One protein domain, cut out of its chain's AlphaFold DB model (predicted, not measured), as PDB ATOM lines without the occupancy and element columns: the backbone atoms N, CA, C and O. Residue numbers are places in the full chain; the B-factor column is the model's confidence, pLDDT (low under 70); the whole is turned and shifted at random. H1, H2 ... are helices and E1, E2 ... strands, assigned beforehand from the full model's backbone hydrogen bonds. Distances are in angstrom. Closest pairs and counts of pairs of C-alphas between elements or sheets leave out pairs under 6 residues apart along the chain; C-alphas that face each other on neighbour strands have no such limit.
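This is residues 72 to 150 of the 150 residues of the protein "Kinesin motor domain-containing protein" of Toxocara canis (UniProt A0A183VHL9). A strongly twisted sheet of five strands, curled like part of a barrel, has one long helix, H1, packed on one face along E1, making two layers. At the other end of the sheet the hairpin of E3 and E4 reaches away from the helix. The printed part has 79 residues, in the order E1 E2 E3 E4 H1 E5; the sheet runs E4 E3 E2 E1 E5, all antiparallel, and the class is mixed, helices and strands. It is compact, with a radius of gyration of the C-alphas of 12.7 A and spans of 35 by 34 by 19 A.

E1, residues 73 to 80, is an inner strand, antiparallel to the edge strand E5, residues 145 to 149, at 163 degrees, with N 77 and O 147 3.1 A apart, within hydrogen-bond range. E1 forms a hairpin with E2, residues 83 to 86, where N 85 and O 78 are 2.8 A apart. E3, residues 94 to 98, pairs in staggered fashion: residues 94 to 95 with E2, N 95 and O 84 being 2.8 A apart, and residues 96 to 98 with the edge strand E4, residues 104 to 106, N 98 and O 104 being 2.9 A apart. E1 to E4 form a meander, each strand the antiparallel neighbour of the one before. H1, residues 116 to 136, is on the sheet at a height of 9.8 A, over E1 and only just over E5, with 3 C-alphas falling on E5. It runs along the strands, at 19 degrees to E1 on the local plane. The closest C-alphas of E1 and H1, those of Phe 76 and Ala 126, are 6.6 A apart. In H1 every O i to N i+4 pair is within hydrogen-bond range. E4 and E5 are apart.

E1 begins at C-alpha 73, (-45.022, -45.885, 9.147), and is 23.1 A long; E2 is 10.2 A, E3 12.4 A and E4 6.3 A. H1, 30.3 A, begins at C-alpha 116, (-38.917, -41.947, -0.477). E5, 13.1 A, ends at C-alpha 149, (-41.122, -40.498, 13.804).

The two C-alphas farthest apart, those of Glu 101 and Thr 135, are 36.9 A apart. The printed part has no cut and no long link. The model's pLDDT is under 70 at residues 100 to 102 and 132 to 143.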
ATOM      1  N   MET A  72     -43.250 -49.849   7.251       89.25
ATOM      2  CA  MET A  72     -42.732 -48.561   7.709       89.25
ATOM      3  C   MET A  72     -43.886 -47.574   7.788       89.25
ATOM      4  O   MET A  72     -44.648 -47.429   6.830       89.25
ATOM      5  N   ALA A  73     -43.987 -46.875   8.912       91.81
ATOM      6  CA  ALA A  73     -45.022 -45.885   9.147       91.81
ATOM      7  C   ALA A  73     -44.379 -44.589   9.624       91.81
ATOM      8  O   ALA A  73     -43.572 -44.576  10.547       91.81
ATOM      9  N   VAL A  74     -44.763 -43.474   9.009       93.81
ATOM     10  CA  VAL A  74     -44.270 -42.156   9.395       93.81
ATOM     11  C   VAL A  74     -45.360 -41.355  10.088       93.81
ATOM     12  O   VAL A  74     -46.527 -41.361   9.696       93.81
ATOM     13  N   SER A  75     -44.965 -40.595  11.100       93.19
ATOM     14  CA  SER A  75     -45.817 -39.596  11.733       93.19
ATOM     15  C   SER A  75     -45.070 -38.276  11.881       93.19
ATOM     16  O   SER A  75     -43.888 -38.235  12.229       93.19
ATOM     17  N   PHE A  76     -45.777 -37.182  11.599       93.31
ATOM     18  CA  PHE A  76     -45.276 -35.823  11.772       93.31
ATOM     19  C   PHE A  76     -46.160 -35.108  12.780       93.31
ATOM     20  O   PHE A  76     -47.372 -35.009  12.596       93.31
ATOM     21  N   TYR A  77     -45.552 -34.560  13.819       92.00
ATOM     22  CA  TYR A  77     -46.249 -33.719  14.778       92.00
ATOM     23  C   TYR A  77     -45.345 -32.584  15.221       92.00
ATOM     24  O   TYR A  77     -44.130 -32.610  15.030       92.00
ATOM     25  N   GLU A  78     -45.940 -31.557  15.800       89.25
ATOM     26  CA  GLU A  78     -45.189 -30.461  16.387       89.25
ATOM     27  C   GLU A  78     -45.576 -30.250  17.841       89.25
ATOM     28  O   GLU A  78     -46.728 -30.438  18.230       89.25
ATOM     29  N   ILE A  79     -44.608 -29.817  18.636       88.88
ATOM     30  CA  ILE A  79     -44.837 -29.359  19.998       88.88
ATOM     31  C   ILE A  79     -44.894 -27.841  19.972       88.88
ATOM     32  O   ILE A  79     -43.956 -27.174  19.530       88.88
ATOM     33  N   TYR A  80     -45.997 -27.303  20.472       85.00
ATOM     34  CA  TYR A  80     -46.219 -25.875  20.611       85.00
ATOM     35  C   TYR A  80     -46.961 -25.582  21.904       85.00
ATOM     36  O   TYR A  80     -48.010 -26.175  22.151       85.00
ATOM     37  N   GLN A  81     -46.438 -24.642  22.695       84.12
ATOM     38  CA  GLN A  81     -46.966 -24.332  24.029       84.12
ATOM     39  C   GLN A  81     -47.214 -25.610  24.847       84.12
ATOM     40  O   GLN A  81     -48.319 -25.840  25.335       84.12
ATOM     41  N   GLU A  82     -46.205 -26.487  24.888       83.94
ATOM     42  CA  GLU A  82     -46.232 -27.757  25.635       83.94
ATOM     43  C   GLU A  82     -47.332 -28.745  25.202       83.94
ATOM     44  O   GLU A  82     -47.585 -29.748  25.865       83.94
ATOM     45  N   LYS A  83     -47.979 -28.501  24.056       85.75
ATOM     46  CA  LYS A  83     -49.008 -29.365  23.476       85.75
ATOM     47  C   LYS A  83     -48.544 -29.921  22.138       85.75
ATOM     48  O   LYS A  83     -47.979 -29.195  21.321       85.75
ATOM     49  N   ALA A  84     -48.813 -31.203  21.912       89.25
ATOM     50  CA  ALA A  84     -48.528 -31.867  20.648       89.25
ATOM     51  C   ALA A  84     -49.689 -31.674  19.662       89.25
ATOM     52  O   ALA A  84     -50.849 -31.813  20.042       89.25
ATOM     53  N   TYR A  85     -49.384 -31.385  18.400       89.38
ATOM     54  CA  TYR A  85     -50.362 -31.229  17.325       89.38
ATOM     55  C   TYR A  85     -49.958 -32.071  16.123       89.38
ATOM     56  O   TYR A  85     -48.810 -32.028  15.683       89.38
ATOM     57  N   ASP A  86     -50.913 -32.816  15.581       91.62
ATOM     58  CA  ASP A  86     -50.697 -33.669  14.416       91.62
ATOM     59  C   ASP A  86     -50.584 -32.850  13.118       91.62
ATOM     60  O   ASP A  86     -51.482 -32.073  12.765       91.62
ATOM     61  N   LEU A  87     -49.496 -33.051  12.374       91.44
ATOM     62  CA  LEU A  87     -49.241 -32.383  11.100       91.44
ATOM     63  C   LEU A  87     -49.773 -33.157   9.882       91.44
ATOM     64  O   LEU A  87     -49.817 -32.584   8.793       91.44
ATOM     65  N   LEU A  88     -50.209 -34.409  10.041       91.31
ATOM     66  CA  LEU A  88     -50.786 -35.222   8.963       91.31
ATOM     67  C   LEU A  88     -52.319 -35.311   9.018       91.31
ATOM     68  O   LEU A  88     -52.952 -35.315   7.964       91.31
ATOM     69  N   GLY A  89     -52.909 -35.354  10.216       86.25
ATOM     70  CA  GLY A  89     -54.360 -35.473  10.432       86.25
ATOM     71  C   GLY A  89     -55.116 -34.139  10.430       86.25
ATOM     72  O   GLY A  89     -54.794 -33.233   9.665       86.25
ATOM     73  N   ASP A  90     -56.107 -33.970  11.315       78.44
ATOM     74  CA  ASP A  90     -56.874 -32.711  11.454       78.44
ATOM     75  C   ASP A  90     -56.031 -31.613  12.130       78.44
ATOM     76  O   ASP A  90     -55.964 -30.476  11.670       78.44
ATOM     77  N   GLY A  91     -55.232 -31.960  13.149       74.62
ATOM     78  CA  GLY A  91     -54.261 -31.057  13.804       74.62
ATOM     79  C   GLY A  91     -54.850 -29.819  14.483       74.62
ATOM     80  O   GLY A  91     -54.103 -28.962  14.944       74.62
ATOM     81  N   ARG A  92     -56.182 -29.715  14.560       74.38
ATOM     82  CA  ARG A  92     -56.898 -28.646  15.270       74.38
ATOM     83  C   ARG A  92     -56.911 -28.852  16.780       74.38
ATOM     84  O   ARG A  92     -57.018 -27.890  17.534       74.38
ATOM     85  N   GLN A  93     -56.825 -30.104  17.219       82.19
ATOM     86  CA  GLN A  93     -56.861 -30.480  18.626       82.19
ATOM     87  C   GLN A  93     -55.481 -30.933  19.089       82.19
ATOM     88  O   GLN A  93     -54.758 -31.608  18.356       82.19
ATOM     89  N   ALA A  94     -55.144 -30.568  20.324       85.12
ATOM     90  CA  ALA A  94     -53.946 -31.072  20.972       85.12
ATOM     91  C   ALA A  94     -54.079 -32.584  21.208       85.12
ATOM     92  O   ALA A  94     -55.091 -33.057  21.734       85.12
ATOM     93  N   LEU A  95     -53.044 -33.328  20.831       88.88
ATOM     94  CA  LEU A  95     -52.940 -34.759  21.068       88.88
ATOM     95  C   LEU A  95     -52.808 -35.020  22.568       88.88
ATOM     96  O   LEU A  95     -52.114 -34.302  23.291       88.88
ATOM     97  N   LYS A  96     -53.484 -36.069  23.039       85.62
ATOM     98  CA  LYS A  96     -53.406 -36.475  24.442       85.62
ATOM     99  C   LYS A  96     -52.182 -37.351  24.633       85.62
ATOM    100  O   LYS A  96     -52.083 -38.410  24.018       85.62
ATOM    101  N   VAL A  97     -51.299 -36.928  25.522       84.25
ATOM    102  CA  VAL A  97     -50.214 -37.768  26.019       84.25
ATOM    103  C   VAL A  97     -50.836 -38.848  26.909       84.25
ATOM    104  O   VAL A  97     -51.586 -38.535  27.834       84.25
ATOM    105  N   ARG A  98     -50.599 -40.118  26.589       82.50
ATOM    106  CA  ARG A  98     -51.069 -41.281  27.351       82.50
ATOM    107  C   ARG A  98     -49.866 -42.129  27.740       82.50
ATOM    108  O   ARG A  98     -48.963 -42.281  26.932       82.50
ATOM    109  N   GLY A  99     -49.869 -42.699  28.941       73.31
ATOM    110  CA  GLY A  99     -48.836 -43.649  29.353       73.31
ATOM    111  C   GLY A  99     -48.881 -43.970  30.840       73.31
ATOM    112  O   GLY A  99     -49.092 -43.070  31.649       73.31
ATOM    113  N   ALA A 100     -48.707 -45.251  31.176       64.62
ATOM    114  CA  ALA A 100     -48.447 -45.720  32.541       64.62
ATOM    115  C   ALA A 100     -46.965 -46.114  32.700       64.62
ATOM    116  O   ALA A 100     -46.316 -45.637  33.623       64.62
ATOM    117  N   GLU A 101     -46.422 -46.896  31.755       68.75
ATOM    118  CA  GLU A 101     -44.984 -47.217  31.634       68.75
ATOM    119  C   GLU A 101     -44.339 -46.574  30.394       68.75
ATOM    120  O   GLU A 101     -43.240 -46.036  30.487       68.75
ATOM    121  N   GLU A 102     -45.038 -46.547  29.250       67.56
ATOM    122  CA  GLU A 102     -44.564 -45.901  28.018       67.56
ATOM    123  C   GLU A 102     -45.477 -44.747  27.600       67.56
ATOM    124  O   GLU A 102     -46.706 -44.864  27.600       67.56
ATOM    125  N   THR A 103     -44.867 -43.615  27.245       78.25
ATOM    126  CA  THR A 103     -45.579 -42.394  26.854       78.25
ATOM    127  C   THR A 103     -45.795 -42.355  25.342       78.25
ATOM    128  O   THR A 103     -44.835 -42.280  24.582       78.25
ATOM    129  N   TYR A 104     -47.053 -42.333  24.902       83.31
ATOM    130  CA  TYR A 104     -47.445 -42.235  23.497       83.31
ATOM    131  C   TYR A 104     -48.480 -41.126  23.260       83.31
ATOM    132  O   TYR A 104     -49.209 -40.696  24.158       83.31
ATOM    133  N   LEU A 105     -48.550 -40.646  22.017       86.81
ATOM    134  CA  LEU A 105     -49.504 -39.621  21.596       86.81
ATOM    135  C   LEU A 105     -50.779 -40.276  21.059       86.81
ATOM    136  O   LEU A 105     -50.807 -40.835  19.966       86.81
ATOM    137  N   GLY A 106     -51.861 -40.195  21.833       86.50
ATOM    138  CA  GLY A 106     -53.162 -40.719  21.438       86.50
ATOM    139  C   GLY A 106     -53.779 -39.902  20.302       86.50
ATOM    140  O   GLY A 106     -54.002 -38.700  20.459       86.50
ATOM    141  N   GLY A 107     -54.100 -40.577  19.195       85.44
ATOM    142  CA  GLY A 107     -54.690 -39.958  18.004       85.44
ATOM    143  C   GLY A 107     -53.672 -39.340  17.043       85.44
ATOM    144  O   GLY A 107     -54.068 -38.561  16.182       85.44
ATOM    145  N   LEU A 108     -52.379 -39.648  17.199       90.62
ATOM    146  CA  LEU A 108     -51.362 -39.291  16.214       90.62
ATOM    147  C   LEU A 108     -51.587 -40.097  14.930       90.62
ATOM    148  O   LEU A 108     -51.653 -41.323  14.982       90.62
ATOM    149  N   THR A 109     -51.691 -39.414  13.791       92.25
ATOM    150  CA  THR A 109     -51.810 -40.086  12.496       92.25
ATOM    151  C   THR A 109     -50.479 -40.727  12.111       92.25
ATOM    152  O   THR A 109     -49.455 -40.047  12.002       92.25
ATOM    153  N   GLU A 110     -50.519 -42.032  11.873       92.50
ATOM    154  CA  GLU A 110     -49.449 -42.815  11.263       92.50
ATOM    155  C   GLU A 110     -49.824 -43.081   9.807       92.50
ATOM    156  O   GLU A 110     -50.951 -43.477   9.511       92.50
ATOM    157  N   ALA A 111     -48.904 -42.794   8.892       92.81
ATOM    158  CA  ALA A 111     -49.088 -43.038   7.473       92.81
ATOM    159  C   ALA A 111     -48.072 -44.073   7.004       92.81
ATOM    160  O   ALA A 111     -46.867 -43.848   7.132       92.81
ATOM    161  N   ASP A 112     -48.565 -45.165   6.429       92.75
ATOM    162  CA  ASP A 112     -47.712 -46.167   5.803       92.75
ATOM    163  C   ASP A 112     -46.942 -45.545   4.637       92.75
ATOM    164  O   ASP A 112     -47.488 -44.775   3.837       92.75
ATOM    165  N   VAL A 113     -45.654 -45.865   4.563       92.06
ATOM    166  CA  VAL A 113     -44.747 -45.362   3.535       92.06
ATOM    167  C   VAL A 113     -43.939 -46.502   2.951       92.06
ATOM    168  O   VAL A 113     -43.272 -47.251   3.655       92.06
ATOM    169  N   SER A 114     -43.964 -46.612   1.630       88.44
ATOM    170  CA  SER A 114     -43.248 -47.649   0.882       88.44
ATOM    171  C   SER A 114     -42.033 -47.106   0.130       88.44
ATOM    172  O   SER A 114     -41.125 -47.860  -0.227       88.44
ATOM    173  N   SER A 115     -41.997 -45.788  -0.101       90.38
ATOM    174  CA  SER A 115     -40.969 -45.134  -0.905       90.38
ATOM    175  C   SER A 115     -40.594 -43.746  -0.390       90.38
ATOM    176  O   SER A 115     -41.393 -43.037   0.230       90.38
ATOM    177  N   PHE A 116     -39.388 -43.304  -0.754       91.56
ATOM    178  CA  PHE A 116     -38.917 -41.947  -0.477       91.56
ATOM    179  C   PHE A 116     -39.856 -40.867  -1.036       91.56
ATOM    180  O   PHE A 116     -40.064 -39.830  -0.410       91.56
ATOM    181  N   ASN A 117     -40.467 -41.107  -2.201       92.25
ATOM    182  CA  ASN A 117     -41.377 -40.143  -2.814       92.25
ATOM    183  C   ASN A 117     -42.661 -39.946  -1.985       92.25
ATOM    184  O   ASN A 117     -43.141 -38.821  -1.842       92.25
ATOM    185  N   GLU A 118     -43.211 -41.018  -1.407       92.19
ATOM    186  CA  GLU A 118     -44.355 -40.935  -0.488       92.19
ATOM    187  C   GLU A 118     -43.996 -40.172   0.787       92.19
ATOM    188  O   GLU A 118     -44.734 -39.268   1.194       92.19
ATOM    189  N   PHE A 119     -42.825 -40.458   1.359       93.19
ATOM    190  CA  PHE A 119     -42.296 -39.719   2.501       93.19
ATOM    191  C   PHE A 119     -42.127 -38.223   2.196       93.19
ATOM    192  O   PHE A 119     -42.602 -37.379   2.955       93.19
ATOM    193  N   GLU A 120     -41.530 -37.863   1.058       93.06
ATOM    194  CA  GLU A 120     -41.367 -36.464   0.653       93.06
ATOM    195  C   GLU A 120     -42.712 -35.760   0.424       93.06
ATOM    196  O   GLU A 120     -42.873 -34.584   0.767       93.06
ATOM    197  N   ASN A 121     -43.709 -36.468  -0.113       93.25
ATOM    198  CA  ASN A 121     -45.074 -35.957  -0.234       93.25
ATOM    199  C   ASN A 121     -45.698 -35.673   1.138       93.25
ATOM    200  O   ASN A 121     -46.289 -34.608   1.341       93.25
ATOM    201  N   LEU A 122     -45.562 -36.597   2.091       93.69
ATOM    202  CA  LEU A 122     -46.030 -36.426   3.468       93.69
ATOM    203  C   LEU A 122     -45.320 -35.260   4.159       93.69
ATOM    204  O   LEU A 122     -45.984 -34.395   4.732       93.69
ATOM    205  N   ARG A 123     -43.996 -35.164   4.013       92.62
ATOM    206  CA  ARG A 123     -43.188 -34.061   4.542       92.62
ATOM    207  C   ARG A 123     -43.665 -32.712   4.008       92.62
ATOM    208  O   ARG A 123     -43.870 -31.785   4.789       92.62
ATOM    209  N   ARG A 124     -43.872 -32.583   2.691       91.38
ATOM    210  CA  ARG A 124     -44.381 -31.338   2.083       91.38
ATOM    211  C   ARG A 124     -45.752 -30.958   2.634       91.38
ATOM    212  O   ARG A 124     -45.953 -29.795   2.981       91.38
ATOM    213  N   ARG A 125     -46.669 -31.925   2.762       91.88
ATOM    214  CA  ARG A 125     -47.996 -31.698   3.361       91.88
ATOM    215  C   ARG A 125     -47.892 -31.227   4.811       91.88
ATOM    216  O   ARG A 125     -48.505 -30.220   5.157       91.88
ATOM    217  N   ALA A 126     -47.067 -31.885   5.624       90.25
ATOM    218  CA  ALA A 126     -46.834 -31.510   7.016       90.25
ATOM    219  C   ALA A 126     -46.270 -30.080   7.146       90.25
ATOM    220  O   ALA A 126     -46.749 -29.289   7.960       90.25
ATOM    221  N   TRP A 127     -45.299 -29.709   6.303       87.50
ATOM    222  CA  TRP A 127     -44.719 -28.358   6.291       87.50
ATOM    223  C   TRP A 127     -45.710 -27.283   5.844       87.50
ATOM    224  O   TRP A 127     -45.764 -26.211   6.448       87.50
ATOM    225  N   ALA A 128     -46.516 -27.568   4.817       86.88
ATOM    226  CA  ALA A 128     -47.575 -26.665   4.381       86.88
ATOM    227  C   ALA A 128     -48.592 -26.439   5.507       86.88
ATOM    228  O   ALA A 128     -48.948 -25.300   5.814       86.88
ATOM    229  N   LYS A 129     -48.988 -27.516   6.196       85.81
ATOM    230  CA  LYS A 129     -49.913 -27.433   7.322       85.81
ATOM    231  C   LYS A 129     -49.347 -26.605   8.473       85.81
ATOM    232  O   LYS A 129     -50.042 -25.723   8.976       85.81
ATOM    233  N   ARG A 130     -48.071 -26.795   8.822       82.69
ATOM    234  CA  ARG A 130     -47.367 -25.960   9.809       82.69
ATOM    235  C   ARG A 130     -47.426 -24.472   9.443       82.69
ATOM    236  O   ARG A 130     -47.761 -23.654  10.294       82.69
ATOM    237  N   ALA A 131     -47.171 -24.120   8.180       74.94
ATOM    238  CA  ALA A 131     -47.239 -22.730   7.716       74.94
ATOM    239  C   ALA A 131     -48.659 -22.130   7.831       74.94
ATOM    240  O   ALA A 131     -48.821 -20.981   8.248       74.94
ATOM    241  N   THR A 132     -49.697 -22.915   7.525       67.25
ATOM    242  CA  THR A 132     -51.099 -22.475   7.675       67.25
ATOM    243  C   THR A 132     -51.548 -22.376   9.137       67.25
ATOM    244  O   THR A 132     -52.231 -21.425   9.512       67.25
ATOM    245  N   ALA A 133     -51.110 -23.294  10.003       62.12
ATOM    246  CA  ALA A 133     -51.386 -23.239  11.439       62.12
ATOM    247  C   ALA A 133     -50.698 -22.033  12.101       62.12
ATOM    248  O   ALA A 133     -51.248 -21.418  13.014       62.12
ATOM    249  N   SER A 134     -49.514 -21.662  11.607       58.06
ATOM    250  CA  SER A 134     -48.797 -20.456  12.019       58.06
ATOM    251  C   SER A 134     -49.564 -19.163  11.730       58.06
ATOM    252  O   SER A 134     -49.554 -18.246  12.547       58.06
ATOM    253  N   THR A 135     -50.265 -19.080  10.601       54.31
ATOM    254  CA  THR A 135     -50.970 -17.858  10.177       54.31
ATOM    255  C   THR A 135     -52.384 -17.751  10.746       54.31
ATOM    256  O   THR A 135     -52.808 -16.654  11.097       54.31
ATOM    257  N   ALA A 136     -53.085 -18.872  10.936       54.78
ATOM    258  CA  ALA A 136     -54.433 -18.887  11.511       54.78
ATOM    259  C   ALA A 136     -54.484 -18.535  13.015       54.78
ATOM    260  O   ALA A 136     -55.521 -18.093  13.501       54.78
ATOM    261  N   LEU A 137     -53.382 -18.726  13.755       55.66
ATOM    262  CA  LEU A 137     -53.316 -18.533  15.216       55.66
ATOM    263  C   LEU A 137     -52.229 -17.545  15.682       55.66
ATOM    264  O   LEU A 137     -51.910 -17.515  16.867       55.66
ATOM    265  N   ASN A 138     -51.650 -16.730  14.788       53.50
ATOM    266  CA  ASN A 138     -50.511 -15.845  15.104       53.50
ATOM    267  C   ASN A 138     -49.349 -16.603  15.787       53.50
ATOM    268  O   ASN A 138     -48.771 -16.202  16.798       53.50
ATOM    269  N   ARG A 139     -49.064 -17.790  15.260       55.00
ATOM    270  CA  ARG A 139     -48.205 -18.807  15.852       55.00
ATOM    271  C   ARG A 139     -46.857 -18.779  15.151       55.00
ATOM    272  O   ARG A 139     -46.700 -19.269  14.038       55.00
ATOM    273  N   HIS A 140     -45.859 -18.190  15.799       58.78
ATOM    274  CA  HIS A 140     -44.517 -18.113  15.236       58.78
ATOM    275  C   HIS A 140     -43.892 -19.513  15.160       58.78
ATOM    276  O   HIS A 140     -43.726 -20.195  16.169       58.78
ATOM    277  N   SER A 141     -43.505 -19.926  13.952       59.28
ATOM    278  CA  SER A 141     -42.856 -21.217  13.686       59.28
ATOM    279  C   SER A 141     -41.526 -21.430  14.428       59.28
ATOM    280  O   SER A 141     -41.075 -22.571  14.507       59.28
ATOM    281  N   SER A 142     -40.912 -20.378  14.991       61.12
ATOM    282  CA  SER A 142     -39.707 -20.450  15.834       61.12
ATOM    283  C   SER A 142     -39.988 -21.004  17.232       61.12
ATOM    284  O   SER A 142     -39.073 -21.480  17.891       61.12
ATOM    285  N   LEU A 143     -41.250 -20.963  17.676       68.88
ATOM    286  CA  LEU A 143     -41.691 -21.442  18.988       68.88
ATOM    287  C   LEU A 143     -42.288 -22.855  18.930       68.88
ATOM    288  O   LEU A 143     -42.681 -23.409  19.955       68.88
ATOM    289  N   SER A 144     -42.399 -23.426  17.728       75.56
ATOM    290  CA  SER A 144     -42.871 -24.791  17.498       75.56
ATOM    291  C   SER A 144     -41.705 -25.687  17.085       75.56
ATOM    292  O   SER A 144     -40.982 -25.344  16.145       75.56
ATOM    293  N   HIS A 145     -41.582 -26.855  17.704       87.25
ATOM    294  CA  HIS A 145     -40.601 -27.872  17.321       87.25
ATOM    295  C   HIS A 145     -41.296 -28.979  16.537       87.25
ATOM    296  O   HIS A 145     -42.302 -29.501  17.007       87.25
ATOM    297  N   VAL A 146     -40.781 -29.336  15.360       88.69
ATOM    298  CA  VAL A 146     -41.319 -30.442  14.551       88.69
ATOM    299  C   VAL A 146     -40.570 -31.717  14.889       88.69
ATOM    300  O   VAL A 146     -39.341 -31.719  14.922       88.69
ATOM    301  N   ILE A 147     -41.320 -32.792  15.090       91.31
ATOM    302  CA  ILE A 147     -40.801 -34.124  15.356       91.31
ATOM    303  C   ILE A 147     -41.293 -35.051  14.250       91.31
ATOM    304  O   ILE A 147     -42.466 -35.037  13.867       91.31
ATOM    305  N   VAL A 148     -40.357 -35.835  13.728       91.75
ATOM    306  CA  VAL A 148     -40.599 -36.873  12.731       91.75
ATOM    307  C   VAL A 148     -40.322 -38.203  13.406       91.75
ATOM    308  O   VAL A 148     -39.244 -38.384  13.969       91.75
ATOM    309  N   ARG A 149     -41.294 -39.112  13.368       90.94
ATOM    310  CA  ARG A 149     -41.122 -40.498  13.804       90.94
ATOM    311  C   ARG A 149     -41.327 -41.402  12.597       90.94
ATOM    312  O   ARG A 149     -42.325 -41.233  11.897       90.94
ATOM    313  N   LEU A 150     -40.365 -42.289  12.381       86.25
ATOM    314  CA  LEU A 150     -40.276 -43.294  11.323       86.25
ATOM    315  C   LEU A 150     -40.199 -44.683  11.956       86.25
ATOM    316  O   LEU A 150     -39.768 -44.734  13.133       86.25
TER     317      LEU A 150